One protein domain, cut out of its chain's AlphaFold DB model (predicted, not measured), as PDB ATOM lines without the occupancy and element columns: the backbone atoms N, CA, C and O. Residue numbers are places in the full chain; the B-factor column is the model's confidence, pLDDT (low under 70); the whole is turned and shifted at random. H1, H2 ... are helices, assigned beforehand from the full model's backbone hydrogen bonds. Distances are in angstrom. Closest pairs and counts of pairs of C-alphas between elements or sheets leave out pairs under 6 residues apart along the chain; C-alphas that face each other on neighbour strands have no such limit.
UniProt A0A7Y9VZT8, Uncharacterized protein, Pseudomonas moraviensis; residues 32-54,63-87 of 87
ATOM      1  N   ALA A  32     133.823 156.270 195.928       98.12
ATOM      2  CA  ALA A  32     134.728 155.715 194.920       98.12
ATOM      3  C   ALA A  32     134.006 154.750 193.957       98.12
ATOM      4  O   ALA A  32     134.157 154.857 192.741       98.12
ATOM      5  N   LYS A  33     133.172 153.850 194.501       98.00
ATOM      6  CA  LYS A  33     132.365 152.912 193.709       98.00
ATOM      7  C   LYS A  33     131.328 153.665 192.879       98.00
ATOM      8  O   LYS A  33     131.250 153.445 191.672       98.00
ATOM      9  N   LEU A  34     130.593 154.583 193.513       98.06
ATOM     10  CA  LEU A  34     129.571 155.385 192.842       98.06
ATOM     11  C   LEU A  34     130.168 156.186 191.675       98.06
ATOM     12  O   LEU A  34     129.661 156.125 190.561       98.06
ATOM     13  N   ASN A  35     131.294 156.866 191.896       98.31
ATOM     14  CA  ASN A  35     131.981 157.649 190.870       98.31
ATOM     15  C   ASN A  35     132.457 156.783 189.703       98.31
ATOM     16  O   ASN A  35     132.381 157.220 188.559       98.31
ATOM     17  N   SER A  36     132.922 155.555 189.963       98.38
ATOM     18  CA  SER A  36     133.277 154.621 188.892       98.38
ATOM     19  C   SER A  36     132.067 154.273 188.022       98.38
ATOM     20  O   SER A  36     132.182 154.283 186.801       98.38
ATOM     21  N   GLN A  37     130.910 153.994 188.634       98.12
ATOM     22  CA  GLN A  37     129.675 153.669 187.910       98.12
ATOM     23  C   GLN A  37     129.156 154.878 187.118       98.12
ATOM     24  O   GLN A  37     128.884 154.768 185.923       98.12
ATOM     25  N   LEU A  38     129.100 156.051 187.756       97.81
ATOM     26  CA  LEU A  38     128.682 157.302 187.121       97.81
ATOM     27  C   LEU A  38     129.600 157.692 185.963       97.81
ATOM     28  O   LEU A  38     129.119 158.137 184.925       97.81
ATOM     29  N   LYS A  39     130.915 157.491 186.096       97.50
ATOM     30  CA  LYS A  39     131.860 157.756 185.009       97.50
ATOM     31  C   LYS A  39     131.535 156.917 183.776       97.50
ATOM     32  O   LYS A  39     131.495 157.475 182.683       97.50
ATOM     33  N   THR A  40     131.272 155.620 183.943       97.44
ATOM     34  CA  THR A  40     130.874 154.746 182.831       97.44
ATOM     35  C   THR A  40     129.621 155.280 182.145       97.44
ATOM     36  O   THR A  40     129.657 155.524 180.941       97.44
ATOM     37  N   ILE A  41     128.568 155.555 182.916       96.69
ATOM     38  CA  ILE A  41     127.304 156.116 182.425       96.69
ATOM     39  C   ILE A  41     127.535 157.396 181.605       96.69
ATOM     40  O   ILE A  41     127.118 157.496 180.450       96.69
ATOM     41  N   ILE A  42     128.260 158.362 182.182       95.94
ATOM     42  CA  ILE A  42     128.529 159.667 181.566       95.94
ATOM     43  C   ILE A  42     129.315 159.500 180.265       95.94
ATOM     44  O   ILE A  42     128.977 160.115 179.257       95.94
ATOM     45  N   THR A  43     130.351 158.657 180.254       96.25
ATOM     46  CA  THR A  43     131.156 158.441 179.044       96.25
ATOM     47  C   THR A  43     130.383 157.727 177.939       96.25
ATOM     48  O   THR A  43     130.568 158.067 176.771       96.25
ATOM     49  N   THR A  44     129.481 156.802 178.282       95.56
ATOM     50  CA  THR A  44     128.582 156.156 177.317       95.56
ATOM     51  C   THR A  44     127.635 157.173 176.694       95.56
ATOM     52  O   THR A  44     127.552 157.260 175.470       95.56
ATOM     53  N   ARG A  45     126.980 158.004 177.511       94.69
ATOM     54  CA  ARG A  45     126.074 159.055 177.025       94.69
ATOM     55  C   ARG A  45     126.802 160.100 176.182       94.69
ATOM     56  O   ARG A  45     126.338 160.435 175.101       94.69
ATOM     57  N   MET A  46     127.990 160.533 176.603       95.06
ATOM     58  CA  MET A  46     128.852 161.416 175.810       95.06
ATOM     59  C   MET A  46     129.255 160.790 174.471       95.06
ATOM     60  O   MET A  46     129.413 161.491 173.476       95.06
ATOM     61  N   ALA A  47     129.462 159.471 174.421       95.44
ATOM     62  CA  ALA A  47     129.750 158.786 173.168       95.44
ATOM     63  C   ALA A  47     128.539 158.747 172.224       95.44
ATOM     64  O   ALA A  47     128.737 158.809 171.012       95.44
ATOM     65  N   GLN A  48     127.323 158.671 172.773       94.50
ATOM     66  CA  GLN A  48     126.057 158.670 172.030       94.50
ATOM     67  C   GLN A  48     125.641 160.073 171.563       94.50
ATOM     68  O   GLN A  48     125.094 160.216 170.475       94.50
ATOM     69  N   ASP A  49     125.944 161.102 172.351       93.50
ATOM     70  CA  ASP A  49     125.714 162.508 172.031       93.50
ATOM     71  C   ASP A  49     126.992 163.307 172.301       93.50
ATOM     72  O   ASP A  49     127.239 163.768 173.413       93.50
ATOM     73  N   ARG A  50     127.830 163.464 171.270       90.00
ATOM     74  CA  ARG A  50     129.112 164.182 171.379       90.00
ATOM     75  C   ARG A  50     128.947 165.687 171.530       90.00
ATOM     76  O   ARG A  50     129.836 166.330 172.081       90.00
ATOM     77  N   SER A  51     127.837 166.226 171.041       89.00
ATOM     78  CA  SER A  51     127.531 167.648 171.124       89.00
ATOM     79  C   SER A  51     127.119 168.012 172.549       89.00
ATOM     80  O   SER A  51     127.521 169.059 173.056       89.00
ATOM     81  N   GLY A  52     126.361 167.138 173.216       90.56
ATOM     82  CA  GLY A  52     125.772 167.435 174.514       90.56
ATOM     83  C   GLY A  52     124.806 168.620 174.438       90.56
ATOM     84  O   GLY A  52     124.472 169.138 173.365       90.56
ATOM     85  N   ALA A  53     124.385 169.107 175.601       90.62
ATOM     86  CA  ALA A  53     123.581 170.316 175.686       90.62
ATOM     87  C   ALA A  53     124.385 171.531 175.195       90.62
ATOM     88  O   ALA A  53     125.367 171.928 175.818       90.62
ATOM     89  N   GLN A  54     123.930 172.150 174.102       85.06
ATOM     90  CA  GLN A  54     124.535 173.362 173.544       85.06
ATOM     91  C   GLN A  54     124.226 174.565 174.446       85.06
ATOM     92  O   GLN A  54     123.113 175.095 174.443       85.06
ATOM     93  N   SER A  63     125.428 167.127 179.874       92.31
ATOM     94  CA  SER A  63     124.128 166.562 179.514       92.31
ATOM     95  C   SER A  63     123.013 167.611 179.508       92.31
ATOM     96  O   SER A  63     123.166 168.730 180.006       92.31
ATOM     97  N   ALA A  64     121.835 167.222 179.021       92.19
ATOM     98  CA  ALA A  64     120.603 167.935 179.330       92.19
ATOM     99  C   ALA A  64     120.321 167.947 180.853       92.19
ATOM    100  O   ALA A  64     121.007 167.301 181.653       92.19
ATOM    101  N   ASN A  65     119.298 168.700 181.274       91.62
ATOM    102  CA  ASN A  65     118.851 168.756 182.675       91.62
ATOM    103  C   ASN A  65     117.994 167.525 183.054       91.62
ATOM    104  O   ASN A  65     116.982 167.657 183.737       91.62
ATOM    105  N   ASP A  66     118.381 166.339 182.593       93.19
ATOM    106  CA  ASP A  66     117.608 165.095 182.651       93.19
ATOM    107  C   ASP A  66     118.293 164.012 183.501       93.19
ATOM    108  O   ASP A  66     117.854 162.872 183.502       93.19
ATOM    109  N   PHE A  67     119.349 164.343 184.257       94.56
ATOM    110  CA  PHE A  67     120.128 163.375 185.054       94.56
ATOM    111  C   PHE A  67     119.279 162.491 185.986       94.56
ATOM    112  O   PHE A  67     119.629 161.350 186.266       94.56
ATOM    113  N   HIS A  68     118.154 163.021 186.468       92.12
ATOM    114  CA  HIS A  68     117.214 162.305 187.329       92.12
ATOM    115  C   HIS A  68     116.329 161.290 186.591       92.12
ATOM    116  O   HIS A  68     115.742 160.436 187.243       92.12
ATOM    117  N   ASP A  69     116.265 161.373 185.263       94.25
ATOM    118  CA  ASP A  69     115.485 160.494 184.388       94.25
ATOM    119  C   ASP A  69     116.356 159.411 183.735       94.25
ATOM    120  O   ASP A  69     115.888 158.636 182.903       94.25
ATOM    121  N   TRP A  70     117.647 159.350 184.077       93.00
ATOM    122  CA  TRP A  70     118.579 158.418 183.448       93.00
ATOM    123  C   TRP A  70     118.286 156.952 183.781       93.00
ATOM    124  O   TRP A  70     118.630 156.084 182.978       93.00
ATOM    125  N   GLY A  71     117.614 156.694 184.910       87.50
ATOM    126  CA  GLY A  71     117.074 155.383 185.278       87.50
ATOM    127  C   GLY A  71     118.132 154.323 185.587       87.50
ATOM    128  O   GLY A  71     117.846 153.127 185.547       87.50
ATOM    129  N   GLU A  72     119.367 154.744 185.857       92.62
ATOM    130  CA  GLU A  72     120.472 153.865 186.217       92.62
ATOM    131  C   GLU A  72     120.661 153.873 187.738       92.62
ATOM    132  O   GLU A  72     120.577 154.908 188.398       92.62
ATOM    133  N   GLU A  73     120.983 152.718 188.322       95.56
ATOM    134  CA  GLU A  73     121.070 152.562 189.782       95.56
ATOM    135  C   GLU A  73     121.963 153.628 190.449       95.56
ATOM    136  O   GLU A  73     121.631 154.169 191.505       95.56
ATOM    137  N   ALA A  74     123.088 153.972 189.814       96.50
ATOM    138  CA  ALA A  74     124.017 154.971 190.332       96.50
ATOM    139  C   ALA A  74     123.486 156.414 190.229       96.50
ATOM    140  O   ALA A  74     123.729 157.204 191.148       96.50
ATOM    141  N   SER A  75     122.765 156.775 189.158       96.31
ATOM    142  CA  SER A  75     122.144 158.105 189.046       96.31
ATOM    143  C   SER A  75     121.049 158.268 190.096       96.31
ATOM    144  O   SER A  75     121.030 159.260 190.829       96.31
ATOM    145  N   ASP A  76     120.212 157.244 190.252       96.81
ATOM    146  CA  ASP A  76     119.096 157.247 191.195       96.81
ATOM    147  C   ASP A  76     119.585 157.311 192.643       96.81
ATOM    148  O   ASP A  76     119.053 158.071 193.460       96.81
ATOM    149  N   ALA A  77     120.648 156.564 192.965       97.25
ATOM    150  CA  ALA A  77     121.278 156.591 194.279       97.25
ATOM    151  C   ALA A  77     121.809 157.988 194.635       97.25
ATOM    152  O   ALA A  77     121.560 158.476 195.744       97.25
ATOM    153  N   LEU A  78     122.490 158.661 193.697       97.12
ATOM    154  CA  LEU A  78     123.001 160.015 193.915       97.12
ATOM    155  C   LEU A  78     121.860 161.023 194.110       97.12
ATOM    156  O   LEU A  78     121.905 161.819 195.048       97.12
ATOM    157  N   VAL A  79     120.818 160.967 193.273       96.44
ATOM    158  CA  VAL A  79     119.650 161.857 193.379       96.44
ATOM    159  C   VAL A  79     118.922 161.653 194.707       96.44
ATOM    160  O   VAL A  79     118.590 162.627 195.385       96.44
ATOM    161  N   LYS A  80     118.698 160.401 195.119       96.25
ATOM    162  CA  LYS A  80     118.051 160.076 196.397       96.25
ATOM    163  C   LYS A  80     118.852 160.607 197.586       96.25
ATOM    164  O   LYS A  80     118.271 161.186 198.502       96.25
ATOM    165  N   PHE A  81     120.171 160.437 197.564       97.00
ATOM    166  CA  PHE A  81     121.053 160.919 198.623       97.00
ATOM    167  C   PHE A  81     121.091 162.448 198.703       97.00
ATOM    168  O   PHE A  81     120.951 163.008 199.788       97.00
ATOM    169  N   ALA A  82     121.205 163.129 197.560       95.31
ATOM    170  CA  ALA A  82     121.169 164.587 197.499       95.31
ATOM    171  C   ALA A  82     119.837 165.147 198.022       95.31
ATOM    172  O   ALA A  82     119.833 166.103 198.795       95.31
ATOM    173  N   LYS A  83     118.709 164.514 197.668       95.19
ATOM    174  CA  LYS A  83     117.389 164.872 198.203       95.19
ATOM    175  C   LYS A  83     117.316 164.695 199.716       95.19
ATOM    176  O   LYS A  83     116.762 165.562 200.368       95.19
ATOM    177  N   ALA A  84     117.886 163.625 200.271       95.69
ATOM    178  CA  ALA A  84     117.909 163.405 201.719       95.69
ATOM    179  C   ALA A  84     118.784 164.421 202.476       95.69
ATOM    180  O   ALA A  84     118.478 164.742 203.617       95.69
ATOM    181  N   PHE A  85     119.853 164.933 201.855       95.50
ATOM    182  CA  PHE A  85     120.704 165.975 202.444       95.50
ATOM    183  C   PHE A  85     120.058 167.368 202.431       95.50
ATOM    184  O   PHE A  85     120.357 168.190 203.289       95.50
ATOM    185  N   ALA A  86     119.192 167.640 201.456       89.00
ATOM    186  CA  ALA A  86     118.535 168.934 201.295       89.00
ATOM    187  C   ALA A  86     117.351 169.176 202.259       89.00
ATOM    188  O   ALA A  86     116.714 170.225 202.149       89.00
ATOM    189  N   VAL A  87     117.035 168.219 203.144       71.62
ATOM    190  CA  VAL A  87     115.914 168.276 204.106       71.62
ATOM    191  C   VAL A  87     116.362 168.831 205.451       71.62
ATOM    192  O   VAL A  87     117.449 168.430 205.925       71.62
TER     193      VAL A  87
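This is residues 32 to 54 and 63 to 87 of the 87 residues of an uncharacterized protein of Pseudomonas moraviensis (UniProt A0A7Y9VZT8). Two helices meet near their first ends and spread from there as a wide, open V; H1 makes one arm and H2 the other. Residues 63 to 67, in the stretch before H2, lie between the arms, while residues 81 to 87, of which 81 to 85 belong to H2, stick out. The printed part has 48 residues with two named helices, H1 then H2, and no named strand; its class is all helix. It is only just loose, close to compact, with a radius of gyration of the C-alphas of 11.7 A, and spans 35 by 23 by 15 A.

Start at Ala 32 with H1, residues 32 to 48, then look past the cut to H2, residues 73 to 85. The two touch, and their closest C-alphas are those of Leu 34 and Ala 74, 6.1 A apart. H1 touches H2 with residues 34 to 38 alone, and H2 touches H1 with residues 74 to 75 alone. Their lines stand at a steep tilt of 59 degrees, and they run opposite ways. In both H1 and H2 every backbone O i to N i+4 pair is within hydrogen-bond range.

Find C-alpha 32 at (134.728, 155.715, 194.920); from there H1 runs 24.7 A to C-alpha 48 at (126.057, 158.670, 172.030). Past the cut, residues 67 to 69 form a short helical run without a name. H2 then covers 18.4 A from C-alpha 73 to C-alpha 85, at (120.704, 165.975, 202.444).

The two C-alphas farthest apart are those of Arg 50 and Val 87, the chain's last residue, at 35.5 A. Residues 55 to 62 are not printed, and C-alphas 54 and 63 are 9.1 A apart across this cut. The link across the cut, from H1 to H2, has 24 residues in the chain. The mean pLDDT of the printed part is 94.2, and no printed residue is under 70.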